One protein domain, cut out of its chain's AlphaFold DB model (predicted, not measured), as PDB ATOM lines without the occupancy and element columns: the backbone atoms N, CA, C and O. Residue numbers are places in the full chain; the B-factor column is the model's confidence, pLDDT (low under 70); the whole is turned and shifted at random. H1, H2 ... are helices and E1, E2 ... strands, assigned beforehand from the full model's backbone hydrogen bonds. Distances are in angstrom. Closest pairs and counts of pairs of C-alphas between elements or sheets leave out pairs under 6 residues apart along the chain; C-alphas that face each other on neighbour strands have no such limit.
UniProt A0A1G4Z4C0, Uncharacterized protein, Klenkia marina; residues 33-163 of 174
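This is residues 33 to 163 of the 174 residues of an uncharacterized protein of Klenkia marina (UniProt A0A1G4Z4C0). One antiparallel sheet of five strands, twisted and curled like part of a barrel, makes the core, with H3 over one face and H4 over the opposite face, three layers with helices on both faces. Residues 68 to 83 pass from H3 to H4 by way of the edge strand E2, with which residues 72 to 73 pair; H1 packs on E5, H2 lies beyond H1, and H5 follows E5 near E1. The printed part has 131 residues, with five named helices and five named strands in the order E1, H1, H2, H3, H4, E2, E3, E4, E5, H5; the sheet's order is E1, E5, E4, E3, E2. The class is mixed, helices and strands; the whole is compact, with a radius of gyration of the C-alphas of 14.9 A and spans of 46 by 34 by 24 A.

E1, residues 33 to 35, is an edge strand, antiparallel to E5, residues 149 to 156, with N 34 and O 154 at 2.8 A. E5 is antiparallel to E4, residues 136 to 144, with N 155 and O 139 at 2.8 A. E4 is antiparallel to E3, residues 121 to 133, with N 129 and O 140 at 2.9 A. E3 is antiparallel to the other edge strand, E2, residues 102 to 114, with N 106 and O 128 at 2.8 A. E2, E3, E4 and E5 form a meander, each strand the antiparallel neighbour of the one before. H1, residues 37 to 43, is on the sheet; its closest C-alphas to E5 are Gly 39 and Val 152, 3.7 A. H2, residues 45 to 51, is not on the sheet and only just touches H1, only at the corner, with 3 pairs of C-alphas within 8 A, the closest Gln 41 and Arg 47, 7.3 A. H3, residues 59 to 67, has a height over the sheet of 7.3 A; its closest C-alphas to E2 are Ala 65 and Gly 109, 5.8 A. H4, residues 84 to 96, is on the opposite face at a height of 8.8 A; its closest C-alphas to E3 are Ile 90 and Tyr 127, 7.3 A. H5, residues 158 to 161, is on the sheet; Ala 161 and Ala 34 are its closest C-alphas to E1, 5.7 A. Every O i to N i+4 pair is within hydrogen-bond range in H2, H3 and H4; H1 has 1 of 3, beside 3 of 4 O i to N i+3 pairs, and H5 is too short.

E1 begins at C-alpha 33 (32.183, -12.509, 2.559). E3 is 34.3 A long, E2 32.2 A, E4 24.7 A, E5 19.5 A and H4 18.4 A. H5 ends at C-alpha 161 (31.270, -16.022, 8.779).

The C-alphas of Arg 50 and Asp 77 are the two farthest apart, 46.8 A. The printed part has no cut; the link from H3 to H4 is long. The mean pLDDT of the printed part is 78.2, with residues 44 to 59 and 113 to 122 among those under 70.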
ATOM      1  N   ARG A  33      33.498 -12.296   3.163       87.69
ATOM      2  CA  ARG A  33      32.183 -12.509   2.559       87.69
ATOM      3  C   ARG A  33      31.768 -13.969   2.663       87.69
ATOM      4  O   ARG A  33      32.448 -14.850   2.139       87.69
ATOM      5  N   ALA A  34      30.624 -14.207   3.289       86.50
ATOM      6  CA  ALA A  34      29.920 -15.479   3.301       86.50
ATOM      7  C   ALA A  34      28.622 -15.348   2.495       86.50
ATOM      8  O   ALA A  34      27.775 -14.506   2.798       86.50
ATOM      9  N   TRP A  35      28.467 -16.178   1.462       84.31
ATOM     10  CA  TRP A  35      27.228 -16.273   0.690       84.31
ATOM     11  C   TRP A  35      26.207 -17.117   1.445       84.31
ATOM     12  O   TRP A  35      26.535 -18.189   1.952       84.31
ATOM     13  N   THR A  36      24.964 -16.650   1.507       81.31
ATOM     14  CA  THR A  36      23.879 -17.408   2.136       81.31
ATOM     15  C   THR A  36      23.354 -18.490   1.194       81.31
ATOM     16  O   THR A  36      23.458 -18.387  -0.029       81.31
ATOM     17  N   SER A  37      22.710 -19.519   1.747       74.69
ATOM     18  CA  SER A  37      22.017 -20.544   0.955       74.69
ATOM     19  C   SER A  37      20.870 -19.969   0.110       74.69
ATOM     20  O   SER A  37      20.554 -20.507  -0.950       74.69
ATOM     21  N   THR A  38      20.254 -18.866   0.543       70.62
ATOM     22  CA  THR A  38      19.271 -18.080  -0.221       70.62
ATOM     23  C   THR A  38      19.919 -17.235  -1.314       70.62
ATOM     24  O   THR A  38      19.382 -17.152  -2.411       70.62
ATOM     25  N   GLY A  39      21.104 -16.670  -1.075       71.31
ATOM     26  CA  GLY A  39      21.904 -16.021  -2.114       71.31
ATOM     27  C   GLY A  39      22.330 -17.011  -3.193       71.31
ATOM     28  O   GLY A  39      22.172 -16.737  -4.377       71.31
ATOM     29  N   ALA A  40      22.750 -18.212  -2.792       70.00
ATOM     30  CA  ALA A  40      23.076 -19.295  -3.715       70.00
ATOM     31  C   ALA A  40      21.885 -19.718  -4.596       70.00
ATOM     32  O   ALA A  40      22.092 -20.129  -5.736       70.00
ATOM     33  N   GLN A  41      20.643 -19.573  -4.115       66.69
ATOM     34  CA  GLN A  41      19.440 -19.848  -4.913       66.69
ATOM     35  C   GLN A  41      19.257 -18.868  -6.071       66.69
ATOM     36  O   GLN A  41      18.752 -19.276  -7.111       66.69
ATOM     37  N   LEU A  42      19.709 -17.616  -5.937       68.62
ATOM     38  CA  LEU A  42      19.704 -16.672  -7.061       68.62
ATOM     39  C   LEU A  42      20.648 -17.117  -8.186       68.62
ATOM     40  O   LEU A  42      20.446 -16.727  -9.332       68.62
ATOM     41  N   PHE A  43      21.649 -17.943  -7.873       71.19
ATOM     42  CA  PHE A  43      22.638 -18.439  -8.833       71.19
ATOM     43  C   PHE A  43      22.232 -19.775  -9.474       71.19
ATOM     44  O   PHE A  43      22.767 -20.147 -10.521       71.19
ATOM     45  N   ASP A  44      21.296 -20.507  -8.862       68.81
ATOM     46  CA  ASP A  44      20.873 -21.837  -9.303       68.81
ATOM     47  C   ASP A  44      19.744 -21.750 -10.339       68.81
ATOM     48  O   ASP A  44      18.549 -21.757 -10.027       68.81
ATOM     49  N   ARG A  45      20.152 -21.702 -11.611       64.31
ATOM     50  CA  ARG A  45      19.236 -21.662 -12.755       64.31
ATOM     51  C   ARG A  45      18.293 -22.866 -12.816       64.31
ATOM     52  O   ARG A  45      17.124 -22.702 -13.147       64.31
ATOM     53  N   GLU A  46      18.775 -24.069 -12.509       62.78
ATOM     54  CA  GLU A  46      17.960 -25.285 -12.610       62.78
ATOM     55  C   GLU A  46      16.861 -25.314 -11.548       62.78
ATOM     56  O   GLU A  46      15.738 -25.754 -11.810       62.78
ATOM     57  N   ARG A  47      17.167 -24.832 -10.341       60.69
ATOM     58  CA  ARG A  47      16.186 -24.690  -9.266       60.69
ATOM     59  C   ARG A  47      15.180 -23.579  -9.550       60.69
ATOM     60  O   ARG A  47      13.988 -23.826  -9.384       60.69
ATOM     61  N   ALA A  48      15.639 -22.429 -10.044       61.25
ATOM     62  CA  ALA A  48      14.790 -21.317 -10.474       61.25
ATOM     63  C   ALA A  48      13.713 -21.788 -11.474       61.25
ATOM     64  O   ALA A  48      12.515 -21.616 -11.243       61.25
ATOM     65  N   THR A  49      14.117 -22.523 -12.517       62.00
ATOM     66  CA  THR A  49      13.183 -23.103 -13.496       62.00
ATOM     67  C   THR A  49      12.222 -24.127 -12.876       62.00
ATOM     68  O   THR A  49      11.047 -24.160 -13.234       62.00
ATOM     69  N   ARG A  50      12.689 -24.971 -11.946       63.38
ATOM     70  CA  ARG A  50      11.872 -26.027 -11.316       63.38
ATOM     71  C   ARG A  50      10.798 -25.480 -10.378       63.38
ATOM     72  O   ARG A  50       9.703 -26.030 -10.324       63.38
ATOM     73  N   GLU A  51      11.129 -24.442  -9.619       63.81
ATOM     74  CA  GLU A  51      10.235 -23.828  -8.629       63.81
ATOM     75  C   GLU A  51       9.335 -22.743  -9.253       63.81
ATOM     76  O   GLU A  51       8.480 -22.185  -8.572       63.81
ATOM     77  N   GLY A  52       9.478 -22.474 -10.560       54.72
ATOM     78  CA  GLY A  52       8.717 -21.430 -11.255       54.72
ATOM     79  C   GLY A  52       9.119 -20.019 -10.818       54.72
ATOM     80  O   GLY A  52       8.307 -19.098 -10.844       54.72
ATOM     81  N   HIS A  53      10.364 -19.865 -10.372       56.44
ATOM     82  CA  HIS A  53      10.945 -18.624  -9.891       56.44
ATOM     83  C   HIS A  53      11.868 -18.051 -10.978       56.44
ATOM     84  O   HIS A  53      12.895 -18.638 -11.299       56.44
ATOM     85  N   ASN A  54      11.527 -16.897 -11.555       55.03
ATOM     86  CA  ASN A  54      12.209 -16.319 -12.728       55.03
ATOM     87  C   ASN A  54      13.494 -15.530 -12.380       55.03
ATOM     88  O   ASN A  54      13.663 -14.406 -12.846       55.03
ATOM     89  N   TYR A  55      14.369 -16.044 -11.503       60.81
ATOM     90  CA  TYR A  55      15.366 -15.193 -10.815       60.81
ATOM     91  C   TYR A  55      16.840 -15.555 -11.022       60.81
ATOM     92  O   TYR A  55      17.682 -15.092 -10.253       60.81
ATOM     93  N   ALA A  56      17.181 -16.371 -12.021       57.19
ATOM     94  CA  ALA A  56      18.558 -16.821 -12.213       57.19
ATOM     95  C   ALA A  56      19.475 -15.658 -12.648       57.19
ATOM     96  O   ALA A  56      19.539 -15.301 -13.828       57.19
ATOM     97  N   THR A  57      20.213 -15.079 -11.700       65.44
ATOM     98  CA  THR A  57      21.275 -14.102 -11.964       65.44
ATOM     99  C   THR A  57      22.638 -14.720 -11.675       65.44
ATOM    100  O   THR A  57      22.774 -15.625 -10.856       65.44
ATOM    101  N   GLY A  58      23.681 -14.273 -12.370       65.44
ATOM    102  CA  GLY A  58      25.028 -14.784 -12.115       65.44
ATOM    103  C   GLY A  58      25.559 -14.302 -10.756       65.44
ATOM    104  O   GLY A  58      25.277 -13.160 -10.381       65.44
ATOM    105  N   PRO A  59      26.387 -15.090 -10.045       69.69
ATOM    106  CA  PRO A  59      27.070 -14.620  -8.831       69.69
ATOM    107  C   PRO A  59      27.882 -13.343  -9.071       69.69
ATOM    108  O   PRO A  59      27.954 -12.475  -8.200       69.69
ATOM    109  N   ASP A  60      28.408 -13.172 -10.283       77.69
ATOM    110  CA  ASP A  60      29.134 -11.974 -10.700       77.69
ATOM    111  C   ASP A  60      28.247 -10.722 -10.721       77.69
ATOM    112  O   ASP A  60      28.716  -9.638 -10.377       77.69
ATOM    113  N   ALA A  61      26.961 -10.848 -11.072       79.06
ATOM    114  CA  ALA A  61      26.033  -9.719 -11.113       79.06
ATOM    115  C   ALA A  61      25.728  -9.205  -9.700       79.06
ATOM    116  O   ALA A  61      25.798  -8.003  -9.453       79.06
ATOM    117  N   VAL A  62      25.473 -10.113  -8.751       82.38
ATOM    118  CA  VAL A  62      25.266  -9.739  -7.342       82.38
ATOM    119  C   VAL A  62      26.551  -9.196  -6.726       82.38
ATOM    120  O   VAL A  62      26.505  -8.193  -6.022       82.38
ATOM    121  N   THR A  63      27.700  -9.807  -7.022       86.06
ATOM    122  CA  THR A  63      29.007  -9.321  -6.546       86.06
ATOM    123  C   THR A  63      29.279  -7.904  -7.044       86.06
ATOM    124  O   THR A  63      29.543  -7.015  -6.242       86.06
ATOM    125  N   THR A  64      29.114  -7.668  -8.348       85.56
ATOM    126  CA  THR A  64      29.286  -6.339  -8.952       85.56
ATOM    127  C   THR A  64      28.332  -5.324  -8.328       85.56
ATOM    128  O   THR A  64      28.743  -4.224  -7.970       85.56
ATOM    129  N   ALA A  65      27.063  -5.692  -8.141       87.94
ATOM    130  CA  ALA A  65      26.084  -4.814  -7.516       87.94
ATOM    131  C   ALA A  65      26.479  -4.453  -6.072       87.94
ATOM    132  O   ALA A  65      26.430  -3.277  -5.716       87.94
ATOM    133  N   ILE A  66      26.936  -5.424  -5.269       90.75
ATOM    134  CA  ILE A  66      27.430  -5.185  -3.902       90.75
ATOM    135  C   ILE A  66      28.615  -4.216  -3.906       90.75
ATOM    136  O   ILE A  66      28.635  -3.267  -3.121       90.75
ATOM    137  N   ASP A  67      29.578  -4.425  -4.798       89.44
ATOM    138  CA  ASP A  67      30.812  -3.637  -4.836       89.44
ATOM    139  C   ASP A  67      30.569  -2.184  -5.300       89.44
ATOM    140  O   ASP A  67      31.369  -1.293  -5.015       89.44
ATOM    141  N   THR A  68      29.439  -1.919  -5.966       88.12
ATOM    142  CA  THR A  68      29.020  -0.571  -6.403       88.12
ATOM    143  C   THR A  68      28.121   0.171  -5.408       88.12
ATOM    144  O   THR A  68      27.733   1.316  -5.666       88.12
ATOM    145  N   LEU A  69      27.782  -0.440  -4.266       90.44
ATOM    146  CA  LEU A  69      26.943   0.196  -3.250       90.44
ATOM    147  C   LEU A  69      27.599   1.459  -2.682       90.44
ATOM    148  O   LEU A  69      28.737   1.451  -2.209       90.44
ATOM    149  N   THR A  70      26.824   2.542  -2.639       90.94
ATOM    150  CA  THR A  70      27.240   3.786  -1.994       90.94
ATOM    151  C   THR A  70      26.720   3.804  -0.566       90.94
ATOM    152  O   THR A  70      25.527   3.986  -0.316       90.94
ATOM    153  N   TRP A  71      27.641   3.638   0.377       91.94
ATOM    154  CA  TRP A  71      27.343   3.625   1.802       91.94
ATOM    155  C   TRP A  71      27.130   5.031   2.354       91.94
ATOM    156  O   TRP A  71      27.949   5.930   2.167       91.94
ATOM    157  N   GLN A  72      26.038   5.198   3.088       90.69
ATOM    158  CA  GLN A  72      25.694   6.408   3.818       90.69
ATOM    159  C   GLN A  72      25.833   6.139   5.310       90.69
ATOM    160  O   GLN A  72      25.090   5.343   5.885       90.69
ATOM    161  N   THR A  73      26.807   6.800   5.930       89.88
ATOM    162  CA  THR A  73      27.034   6.725   7.373       89.88
ATOM    163  C   THR A  73      25.881   7.376   8.120       89.88
ATOM    164  O   THR A  73      25.464   8.489   7.794       89.88
ATOM    165  N   LEU A  74      25.393   6.694   9.149       84.12
ATOM    166  CA  LEU A  74      24.376   7.230  10.033       84.12
ATOM    167  C   LEU A  74      24.979   8.284  10.968       84.12
ATOM    168  O   LEU A  74      26.064   8.069  11.516       84.12
ATOM    169  N   PRO A  75      24.284   9.410  11.190       79.19
ATOM    170  CA  PRO A  75      24.647  10.328  12.257       79.19
ATOM    171  C   PRO A  75      24.533   9.636  13.627       79.19
ATOM    172  O   PRO A  75      23.852   8.623  13.784       79.19
ATOM    173  N   ALA A  76      25.235  10.163  14.633       72.94
ATOM    174  CA  ALA A  76      25.350   9.533  15.954       72.94
ATOM    175  C   ALA A  76      24.015   9.406  16.718       72.94
ATOM    176  O   ALA A  76      23.919   8.612  17.650       72.94
ATOM    177  N   ASP A  77      22.999  10.177  16.328       75.25
ATOM    178  CA  ASP A  77      21.623  10.094  16.825       75.25
ATOM    179  C   ASP A  77      20.797   8.985  16.139       75.25
ATOM    180  O   ASP A  77      19.672   8.714  16.550       75.25
ATOM    181  N   GLY A  78      21.361   8.316  15.126       65.44
ATOM    182  CA  GLY A  78      20.785   7.153  14.450       65.44
ATOM    183  C   GLY A  78      19.743   7.482  13.380       65.44
ATOM    184  O   GLY A  78      19.128   6.567  12.832       65.44
ATOM    185  N   THR A  79      19.524   8.761  13.063       67.75
ATOM    186  CA  THR A  79      18.445   9.160  12.153       67.75
ATOM    187  C   THR A  79      18.890   9.059  10.691       67.75
ATOM    188  O   THR A  79      19.671   9.883  10.215       67.75
ATOM    189  N   LEU A  80      18.373   8.077   9.941       67.44
ATOM    190  CA  LEU A  80      18.525   8.034   8.481       67.44
ATOM    191  C   LEU A  80      17.347   8.716   7.784       67.44
ATOM    192  O   LEU A  80      16.191   8.374   8.033       67.44
ATOM    193  N   SER A  81      17.640   9.582   6.816       69.56
ATOM    194  CA  SER A  81      16.666   9.974   5.796       69.56
ATOM    195  C   SER A  81      16.747   9.002   4.611       69.56
ATOM    196  O   SER A  81      17.478   9.239   3.650       69.56
ATOM    197  N   ALA A  82      16.044   7.870   4.701       71.81
ATOM    198  CA  ALA A  82      15.820   6.976   3.561       71.81
ATOM    199  C   ALA A  82      14.516   7.344   2.833       71.81
ATOM    200  O   ALA A  82      13.543   7.742   3.482       71.81
ATOM    201  N   PRO A  83      14.434   7.140   1.504       77.12
ATOM    202  CA  PRO A  83      13.148   7.070   0.819       77.12
ATOM    203  C   PRO A  83      12.262   5.984   1.449       77.12
ATOM    204  O   PRO A  83      12.767   4.980   1.948       77.12
ATOM    205  N   PHE A  84      10.941   6.163   1.394       75.31
ATOM    206  CA  PHE A  84       9.981   5.293   2.087       75.31
ATOM    207  C   PHE A  84      10.175   3.794   1.779       75.31
ATOM    208  O   PHE A  84      10.349   3.002   2.698       75.31
ATOM    209  N   SER A  85      10.225   3.416   0.497       76.19
ATOM    210  CA  SER A  85      10.296   2.007   0.071       76.19
ATOM    211  C   SER A  85      11.577   1.269   0.512       76.19
ATOM    212  O   SER A  85      11.445   0.243   1.172       76.19
ATOM    213  N   PRO A  86      12.809   1.762   0.245       81.44
ATOM    214  CA  PRO A  86      14.016   1.125   0.784       81.44
ATOM    215  C   PRO A  86      14.111   1.257   2.311       81.44
ATOM    216  O   PRO A  86      14.670   0.388   2.975       81.44
ATOM    217  N   GLY A  87      13.551   2.327   2.887       83.69
ATOM    218  CA  GLY A  87      13.556   2.558   4.328       83.69
ATOM    219  C   GLY A  87      12.787   1.495   5.111       83.69
ATOM    220  O   GLY A  87      13.291   1.017   6.123       83.69
ATOM    221  N   GLU A  88      11.598   1.099   4.652       85.25
ATOM    222  CA  GLU A  88      10.808   0.052   5.314       85.25
ATOM    223  C   GLU A  88      11.480  -1.320   5.206       85.25
ATOM    224  O   GLU A  88      11.620  -2.009   6.215       85.25
ATOM    225  N   ALA A  89      12.003  -1.677   4.031       86.00
ATOM    226  CA  ALA A  89      12.728  -2.930   3.849       86.00
ATOM    227  C   ALA A  89      13.955  -3.048   4.772       86.00
ATOM    228  O   ALA A  89      14.153  -4.054   5.456       86.00
ATOM    229  N   ILE A  90      14.758  -1.986   4.852       87.38
ATOM    230  CA  ILE A  90      15.931  -1.937   5.732       87.38
ATOM    231  C   ILE A  90      15.525  -2.060   7.209       87.38
ATOM    232  O   ILE A  90      16.176  -2.783   7.963       87.38
ATOM    233  N   LYS A  91      14.442  -1.399   7.640       88.12
ATOM    234  CA  LYS A  91      13.933  -1.519   9.020       88.12
ATOM    235  C   LYS A  91      13.491  -2.942   9.351       88.12
ATOM    236  O   LYS A  91      13.776  -3.413  10.455       88.12
ATOM    237  N   THR A  92      12.822  -3.616   8.415       86.38
ATOM    238  CA  THR A  92      12.426  -5.021   8.566       86.38
ATOM    239  C   THR A  92      13.655  -5.894   8.803       86.38
ATOM    240  O   THR A  92      13.717  -6.576   9.823       86.38
ATOM    241  N   LEU A  93      14.692  -5.771   7.965       86.50
ATOM    242  CA  LEU A  93      15.945  -6.525   8.124       86.50
ATOM    243  C   LEU A  93      16.634  -6.260   9.468       86.50
ATOM    244  O   LEU A  93      17.050  -7.201  10.145       86.50
ATOM    245  N   ILE A  94      16.730  -4.991   9.883       87.38
ATOM    246  CA  ILE A  94      17.306  -4.610  11.183       87.38
ATOM    247  C   ILE A  94      16.562  -5.303  12.330       87.38
ATOM    248  O   ILE A  94      17.191  -5.834  13.249       87.38
ATOM    249  N   THR A  95      15.231  -5.313  12.265       87.12
ATOM    250  CA  THR A  95      14.369  -5.860  13.317       87.12
ATOM    251  C   THR A  95      14.438  -7.384  13.367       87.12
ATOM    252  O   THR A  95      14.684  -7.952  14.433       87.12
ATOM    253  N   GLU A  96      14.261  -8.053  12.228       85.06
ATOM    254  CA  GLU A  96      14.224  -9.517  12.136       85.06
ATOM    255  C   GLU A  96      15.563 -10.150  12.518       85.06
ATOM    256  O   GLU A  96      15.606 -11.110  13.289       85.06
ATOM    257  N   MET A  97      16.672  -9.562  12.064       82.00
ATOM    258  CA  MET A  97      18.015 -10.040  12.400       82.00
ATOM    259  C   MET A  97      18.505  -9.575  13.774       82.00
ATOM    260  O   MET A  97      19.617  -9.927  14.185       82.00
ATOM    261  N   ARG A  98      17.698  -8.779  14.491       85.88
ATOM    262  CA  ARG A  98      18.049  -8.182  15.787       85.88
ATOM    263  C   ARG A  98      19.408  -7.490  15.729       85.88
ATOM    264  O   ARG A  98      20.279  -7.722  16.575       85.88
ATOM    265  N   LEU A  99      19.616  -6.689  14.687       84.62
ATOM    266  CA  LEU A  99      20.848  -5.929  14.538       84.62
ATOM    267  C   LEU A  99      20.916  -4.892  15.656       84.62
ATOM    268  O   LEU A  99      19.923  -4.258  16.005       84.62
ATOM    269  N   GLY A 100      22.095  -4.771  16.254       85.81
ATOM    270  CA  GLY A 100      22.376  -3.783  17.281       85.81
ATOM    271  C   GLY A 100      22.594  -2.410  16.658       85.81
ATOM    272  O   GLY A 100      21.795  -1.915  15.868       85.81
ATOM    273  N   GLN A 101      23.707  -1.774  17.011       88.81
ATOM    274  CA  GLN A 101      24.043  -0.469  16.462       88.81
ATOM    275  C   GLN A 101      24.271  -0.563  14.949       88.81
ATOM    276  O   GLN A 101      25.221  -1.211  14.511       88.81
ATOM    277  N   VAL A 102      23.426   0.112  14.170       90.00
ATOM    278  CA  VAL A 102      23.629   0.337  12.734       90.00
ATOM    279  C   VAL A 102      24.483   1.589  12.564       90.00
ATOM    280  O   VAL A 102      24.262   2.593  13.240       90.00
ATOM    281  N   THR A 103      25.479   1.532  11.683       90.62
ATOM    282  CA  THR A 103      26.453   2.616  11.473       90.62
ATOM    283  C   THR A 103      26.451   3.154  10.050       90.62
ATOM    284  O   THR A 103      26.782   4.320   9.848       90.62
ATOM    285  N   ALA A 104      26.043   2.351   9.068       91.94
ATOM    286  CA  ALA A 104      25.880   2.793   7.691       91.94
ATOM    287  C   ALA A 104      24.837   1.950   6.954       91.94
ATOM    288  O   ALA A 104      24.596   0.790   7.293       91.94
ATOM    289  N   LEU A 105      24.233   2.546   5.931       93.06
ATOM    290  CA  LEU A 105      23.215   1.932   5.085       93.06
ATOM    291  C   LEU A 105      23.501   2.245   3.612       93.06
ATOM    292  O   LEU A 105      24.009   3.317   3.295       93.06
ATOM    293  N   ALA A 106      23.158   1.335   2.709       92.31
ATOM    294  CA  ALA A 106      23.232   1.537   1.264       92.31
ATOM    295  C   ALA A 106      21.948   1.022   0.606       92.31
ATOM    296  O   ALA A 106      21.430  -0.019   1.003       92.31
ATOM    297  N   TRP A 107      21.421   1.747  -0.384       89.56
ATOM    298  CA  TRP A 107      20.169   1.376  -1.070       89.56
ATOM    299  C   TRP A 107      20.083   1.830  -2.529       89.56
ATOM    300  O   TRP A 107      19.005   1.871  -3.117       89.56
ATOM    301  N   ASN A 108      21.214   2.219  -3.113       83.19
ATOM    302  CA  ASN A 108      21.318   2.621  -4.514       83.19
ATOM    303  C   ASN A 108      21.713   1.461  -5.440       83.19
ATOM    304  O   ASN A 108      21.982   1.701  -6.614       83.19
ATOM    305  N   GLY A 109      21.812   0.240  -4.911       79.75
ATOM    306  CA  GLY A 109      22.176  -0.932  -5.690       79.75
ATOM    307  C   GLY A 109      20.971  -1.523  -6.409       79.75
ATOM    308  O   GLY A 109      19.839  -1.455  -5.922       79.75
ATOM    309  N   ALA A 110      21.240  -2.142  -7.551       82.81
ATOM    310  CA  ALA A 110      20.278  -2.958  -8.258       82.81
ATOM    311  C   ALA A 110      20.960  -4.224  -8.776       82.81
ATOM    312  O   ALA A 110      22.123  -4.188  -9.175       82.81
ATOM    313  N   VAL A 111      20.235  -5.336  -8.758       78.19
ATOM    314  CA  VAL A 111      20.672  -6.599  -9.352       78.19
ATOM    315  C   VAL A 111      19.835  -6.836 -10.595       78.19
ATOM    316  O   VAL A 111      18.608  -6.889 -10.508       78.19
ATOM    317  N   ASP A 112      20.506  -6.991 -11.735       73.19
ATOM    318  CA  ASP A 112      19.866  -7.451 -12.963       73.19
ATOM    319  C   ASP A 112      19.328  -8.863 -12.756       73.19
ATOM    320  O   ASP A 112      20.064  -9.785 -12.390       73.19
ATOM    321  N   VAL A 113      18.045  -9.046 -13.031       69.69
ATOM    322  CA  VAL A 113      17.380 -10.342 -12.976       69.69
ATOM    323  C   VAL A 113      16.996 -10.714 -14.393       69.69
ATOM    324  O   VAL A 113      16.331  -9.948 -15.093       69.69
ATOM    325  N   ARG A 114      17.434 -11.893 -14.834       61.38
ATOM    326  CA  ARG A 114      16.967 -12.448 -16.099       61.38
ATOM    327  C   ARG A 114      15.628 -13.121 -15.855       61.38
ATOM    328  O   ARG A 114      15.588 -14.170 -15.221       61.38
ATOM    329  N   ASP A 115      14.562 -12.521 -16.377       57.84
ATOM    330  CA  ASP A 115      13.301 -13.229 -16.537       57.84
ATOM    331  C   ASP A 115      13.361 -14.072 -17.820       57.84
ATOM    332  O   ASP A 115      13.311 -13.558 -18.943       57.84
ATOM    333  N   ASP A 116      13.503 -15.383 -17.641       55.16
ATOM    334  CA  ASP A 116      13.545 -16.375 -18.717       55.16
ATOM    335  C   ASP A 116      12.230 -16.439 -19.526       55.16
ATOM    336  O   ASP A 116      12.230 -16.926 -20.658       55.16
ATOM    337  N   VAL A 117      11.115 -15.965 -18.957       48.62
ATOM    338  CA  VAL A 117       9.765 -16.033 -19.537       48.62
ATOM    339  C   VAL A 117       9.475 -14.814 -20.410       48.62
ATOM    340  O   VAL A 117       8.967 -14.969 -21.520       48.62
ATOM    341  N   GLU A 118       9.838 -13.609 -19.963       49.62
ATOM    342  CA  GLU A 118       9.509 -12.360 -20.674       49.62
ATOM    343  C   GLU A 118      10.698 -11.697 -21.389       49.62
ATOM    344  O   GLU A 118      10.504 -10.725 -22.116       49.62
ATOM    345  N   HIS A 119      11.929 -12.208 -21.228       51.88
ATOM    346  CA  HIS A 119      13.167 -11.545 -21.690       51.88
ATOM    347  C   HIS A 119      13.313 -10.105 -21.161       51.88
ATOM    348  O   HIS A 119      14.079  -9.301 -21.702       51.88
ATOM    349  N   ALA A 120      12.579  -9.771 -20.101       47.00
ATOM    350  CA  ALA A 120      12.640  -8.484 -19.445       47.00
ATOM    351  C   ALA A 120      13.774  -8.514 -18.416       47.00
ATOM    352  O   ALA A 120      13.833  -9.393 -17.555       47.00
ATOM    353  N   ALA A 121      14.687  -7.548 -18.509       53.69
ATOM    354  CA  ALA A 121      15.615  -7.264 -17.425       53.69
ATOM    355  C   ALA A 121      14.826  -6.543 -16.324       53.69
ATOM    356  O   ALA A 121      14.536  -5.350 -16.433       53.69
ATOM    357  N   GLY A 122      14.412  -7.290 -15.305       59.31
ATOM    358  CA  GLY A 122      13.911  -6.711 -14.065       59.31
ATOM    359  C   GLY A 122      15.088  -6.271 -13.198       59.31
ATOM    360  O   GLY A 122      16.132  -6.920 -13.202       59.31
ATOM    361  N   LEU A 123      14.927  -5.182 -12.449       70.88
ATOM    362  CA  LEU A 123      15.904  -4.757 -11.448       70.88
ATOM    363  C   LEU A 123      15.342  -5.037 -10.057       70.88
ATOM    364  O   LEU A 123      14.318  -4.461  -9.683       70.88
ATOM    365  N   TYR A 124      16.017  -5.887  -9.289       83.62
ATOM    366  CA  TYR A 124      15.772  -5.976  -7.850       83.62
ATOM    367  C   TYR A 124      16.607  -4.963  -7.101       83.62
ATOM    368  O   TYR A 124      17.760  -4.724  -7.455       83.62
ATOM    369  N   GLY A 125      16.025  -4.373  -6.058       87.94
ATOM    370  CA  GLY A 125      16.758  -3.479  -5.173       87.94
ATOM    371  C   GLY A 125      17.824  -4.263  -4.416       87.94
ATOM    372  O   GLY A 125      17.564  -5.372  -3.962       87.94
ATOM    373  N   LEU A 126      19.018  -3.695  -4.271       91.06
ATOM    374  CA  LEU A 126      20.057  -4.237  -3.401       91.06
ATOM    375  C   LEU A 126      20.330  -3.264  -2.261       91.06
ATOM    376  O   LEU A 126      20.634  -2.087  -2.479       91.06
ATOM    377  N   TYR A 127      20.261  -3.795  -1.047       92.81
ATOM    378  CA  TYR A 127      20.474  -3.063   0.188       92.81
ATOM    379  C   TYR A 127      21.712  -3.573   0.917       92.81
ATOM    380  O   TYR A 127      21.989  -4.772   0.933       92.81
ATOM    381  N   GLY A 128      22.443  -2.647   1.531       94.00
ATOM    382  CA  GLY A 128      23.577  -2.914   2.409       94.00
ATOM    383  C   GLY A 128      23.318  -2.352   3.803       94.00
ATOM    384  O   GLY A 128      22.859  -1.216   3.935       94.00
ATOM    385  N   ILE A 129      23.623  -3.125   4.844       93.62
ATOM    386  CA  ILE A 129      23.485  -2.715   6.247       93.62
ATOM    387  C   ILE A 129      24.788  -2.997   6.992       93.62
ATOM    388  O   ILE A 129      25.170  -4.154   7.113       93.62
ATOM    389  N   ASP A 130      25.453  -1.963   7.513       93.81
ATOM    390  CA  ASP A 130      26.646  -2.078   8.362       93.81
ATOM    391  C   ASP A 130      26.222  -1.915   9.821       93.81
ATOM    392  O   ASP A 130      25.758  -0.842  10.226       93.81
ATOM    393  N   ALA A 131      26.330  -2.985  10.602       91.62
ATOM    394  CA  ALA A 131      25.796  -3.033  11.954       91.62
ATOM    395  C   ALA A 131      26.616  -3.919  12.896       91.62
ATOM    396  O   ALA A 131      27.535  -4.628  12.491       91.62
ATOM    397  N   VAL A 132      26.260  -3.900  14.179       88.44
ATOM    398  CA  VAL A 132      26.757  -4.857  15.172       88.44
ATOM    399  C   VAL A 132      25.773  -6.016  15.319       88.44
ATOM    400  O   VAL A 132      24.605  -5.800  15.630       88.44
ATOM    401  N   HIS A 133      26.245  -7.252  15.174       85.00
ATOM    402  CA  HIS A 133      25.488  -8.470  15.447       85.00
ATOM    403  C   HIS A 133      26.318  -9.420  16.316       85.00
ATOM    404  O   HIS A 133      27.494  -9.659  16.047       85.00
ATOM    405  N   ALA A 134      25.724  -9.930  17.400       83.25
ATOM    406  CA  ALA A 134      26.396 -10.800  18.374       83.25
ATOM    407  C   ALA A 134      27.749 -10.252  18.899       83.25
ATOM    408  O   ALA A 134      28.664 -11.015  19.198       83.25
ATOM    409  N   GLY A 135      27.885  -8.922  19.001       83.19
ATOM    410  CA  GLY A 135      29.113  -8.251  19.449       83.19
ATOM    411  C   GLY A 135      30.174  -8.030  18.364       83.19
ATOM    412  O   GLY A 135      31.213  -7.444  18.651       83.19
ATOM    413  N   TYR A 136      29.912  -8.440  17.123       85.69
ATOM    414  CA  TYR A 136      30.805  -8.248  15.984       85.69
ATOM    415  C   TYR A 136      30.229  -7.245  14.995       85.69
ATOM    416  O   TYR A 136      29.020  -7.199  14.785       85.69
ATOM    417  N   ARG A 137      31.098  -6.471  14.342       89.19
ATOM    418  CA  ARG A 137      30.701  -5.691  13.168       89.19
ATOM    419  C   ARG A 137      30.442  -6.639  11.999       89.19
ATOM    420  O   ARG A 137      31.269  -7.507  11.730       89.19
ATOM    421  N   VAL A 138      29.321  -6.447  11.319       90.69
ATOM    422  CA  VAL A 138      28.907  -7.201  10.135       90.69
ATOM    423  C   VAL A 138      28.385  -6.249   9.070       90.69
ATOM    424  O   VAL A 138      27.827  -5.198   9.393       90.69
ATOM    425  N   ARG A 139      28.517  -6.640   7.802       94.00
ATOM    426  CA  ARG A 139      27.767  -6.032   6.701       94.00
ATOM    427  C   ARG A 139      26.840  -7.052   6.089       94.00
ATOM    428  O   ARG A 139      27.281  -8.128   5.718       94.00
ATOM    429  N   ILE A 140      25.566  -6.719   5.999       92.25
ATOM    430  CA  ILE A 140      24.528  -7.597   5.468       92.25
ATOM    431  C   ILE A 140      24.081  -7.045   4.126       92.25
ATOM    432  O   ILE A 140      23.840  -5.845   4.002       92.25
ATOM    433  N   TYR A 141      23.947  -7.935   3.149       91.94
ATOM    434  CA  TYR A 141      23.494  -7.615   1.804       91.94
ATOM    435  C   TYR A 141      22.194  -8.345   1.529       91.94
ATOM    436  O   TYR A 141      22.127  -9.570   1.673       91.94
ATOM    437  N   ALA A 142      21.169  -7.602   1.131       90.50
ATOM    438  CA  ALA A 142      19.848  -8.153   0.877       90.50
ATOM    439  C   ALA A 142      19.272  -7.656  -0.446       90.50
ATOM    440  O   ALA A 142      19.377  -6.476  -0.774       90.50
ATOM    441  N   VAL A 143      18.654  -8.571  -1.182       87.94
ATOM    442  CA  VAL A 143      17.936  -8.306  -2.422       87.94
ATOM    443  C   VAL A 143      16.450  -8.181  -2.112       87.94
ATOM    444  O   VAL A 143      15.860  -9.088  -1.526       87.94
ATOM    445  N   ASP A 144      15.852  -7.069  -2.521       86.25
ATOM    446  CA  ASP A 144      14.418  -6.824  -2.448       86.25
ATOM    447  C   ASP A 144      13.741  -7.213  -3.756       86.25
ATOM    448  O   ASP A 144      13.971  -6.605  -4.807       86.25
ATOM    449  N   ARG A 145      12.894  -8.240  -3.668       77.81
ATOM    450  CA  ARG A 145      12.118  -8.768  -4.795       77.81
ATOM    451  C   ARG A 145      10.728  -8.138  -4.901       77.81
ATOM    452  O   ARG A 145       9.892  -8.614  -5.667       77.81
ATOM    453  N   GLY A 146      10.434  -7.126  -4.088       76.06
ATOM    454  CA  GLY A 146       9.136  -6.465  -3.961       76.06
ATOM    455  C   GLY A 146       8.095  -7.251  -3.157       76.06
ATOM    456  O   GLY A 146       7.114  -6.669  -2.702       76.06
ATOM    457  N   THR A 147       8.294  -8.559  -2.968       76.19
ATOM    458  CA  THR A 147       7.415  -9.432  -2.164       76.19
ATOM    459  C   THR A 147       8.096  -9.960  -0.905       76.19
ATOM    460  O   THR A 147       7.417 -10.254   0.075       76.19
ATOM    461  N   ASP A 148       9.425 -10.040  -0.910       75.94
ATOM    462  CA  ASP A 148      10.246 -10.470   0.213       75.94
ATOM    463  C   ASP A 148      11.686  -9.948   0.086       75.94
ATOM    464  O   ASP A 148      12.122  -9.494  -0.978       75.94
ATOM    465  N   LEU A 149      12.421 -10.042   1.196       82.81
ATOM    466  CA  LEU A 149      13.817  -9.638   1.312       82.81
ATOM    467  C   LEU A 149      14.695 -10.874   1.465       82.81
ATOM    468  O   LEU A 149      14.619 -11.596   2.460       82.81
ATOM    469  N   LEU A 150      15.566 -11.099   0.489       84.25
ATOM    470  CA  LEU A 150      16.516 -12.199   0.512       84.25
ATOM    471  C   LEU A 150      17.873 -11.700   0.972       84.25
ATOM    472  O   LEU A 150      18.543 -10.978   0.240       84.25
ATOM    473  N   ILE A 151      18.335 -12.135   2.141       87.50
ATOM    474  CA  ILE A 151      19.738 -11.939   2.518       87.50
ATOM    475  C   ILE A 151      20.580 -12.819   1.597       87.50
ATOM    476  O   ILE A 151      20.389 -14.037   1.574       87.50
ATOM    477  N   VAL A 152      21.495 -12.216   0.840       86.06
ATOM    478  CA  VAL A 152      22.314 -12.904  -0.171       86.06
ATOM    479  C   VAL A 152      23.749 -13.125   0.286       86.06
ATOM    480  O   VAL A 152      24.364 -14.128  -0.068       86.06
ATOM    481  N   ALA A 153      24.280 -12.215   1.099       88.25
ATOM    482  CA  ALA A 153      25.635 -12.303   1.613       88.25
ATOM    483  C   ALA A 153      25.770 -11.562   2.943       88.25
ATOM    484  O   ALA A 153      25.006 -10.637   3.240       88.25
ATOM    485  N   VAL A 154      26.781 -11.948   3.714       89.88
ATOM    486  CA  VAL A 154      27.223 -11.230   4.909       89.88
ATOM    487  C   VAL A 154      28.746 -11.137   4.904       89.88
ATOM    488  O   VAL A 154      29.417 -12.160   4.792       89.88
ATOM    489  N   ASP A 155      29.296  -9.939   5.081       91.50
ATOM    490  CA  ASP A 155      30.714  -9.757   5.391       91.50
ATOM    491  C   ASP A 155      30.863  -9.735   6.919       91.50
ATOM    492  O   ASP A 155      30.306  -8.875   7.609       91.50
ATOM    493  N   ALA A 156      31.574 -10.718   7.470       88.81
ATOM    494  CA  ALA A 156      31.708 -10.922   8.912       88.81
ATOM    495  C   ALA A 156      33.125 -11.392   9.286       88.81
ATOM    496  O   ALA A 156      33.849 -11.909   8.432       88.81
ATOM    497  N   PRO A 157      33.553 -11.264  10.557       85.56
ATOM    498  CA  PRO A 157      34.816 -11.847  10.999       85.56
ATOM    499  C   PRO A 157      34.823 -13.366  10.765       85.56
ATOM    500  O   PRO A 157      33.767 -13.990  10.890       85.56
ATOM    501  N   PRO A 158      35.986 -14.002  10.519       76.62
ATOM    502  CA  PRO A 158      36.062 -15.424  10.156       76.62
ATOM    503  C   PRO A 158      35.308 -16.370  11.107       76.62
ATOM    504  O   PRO A 158      34.644 -17.308  10.663       76.62
ATOM    505  N   ALA A 159      35.363 -16.086  12.414       74.19
ATOM    506  CA  ALA A 159      34.684 -16.862  13.451       74.19
ATOM    507  C   ALA A 159      33.148 -16.829  13.334       74.19
ATOM    508  O   ALA A 159      32.485 -17.788  13.718       74.19
ATOM    509  N   LEU A 160      32.589 -15.739  12.798       74.19
ATOM    510  CA  LEU A 160      31.152 -15.550  12.613       74.19
ATOM    511  C   LEU A 160      30.709 -15.924  11.190       74.19
ATOM    512  O   LEU A 160      29.646 -16.511  11.025       74.19
ATOM    513  N   ALA A 161      31.543 -15.674  10.177       65.69
ATOM    514  CA  ALA A 161      31.270 -16.022   8.779       65.69
ATOM    515  C   ALA A 161      30.997 -17.525   8.578       65.69
ATOM    516  O   ALA A 161      30.185 -17.899   7.742       65.69
ATOM    517  N   THR A 162      31.623 -18.388   9.389       61.28
ATOM    518  CA  THR A 162      31.381 -19.845   9.366       61.28
ATOM    519  C   THR A 162      30.079 -20.239  10.081       61.28
ATOM    520  O   THR A 162      29.488 -21.265   9.767       61.28
ATOM    521  N   ALA A 163      29.626 -19.437  11.049       61.59
ATOM    522  CA  ALA A 163      28.429 -19.707  11.848       61.59
ATOM    523  C   ALA A 163      27.138 -19.157  11.216       61.59
ATOM    524  O   ALA A 163      26.049 -19.589  11.581       61.59
TER     525      ALA A 163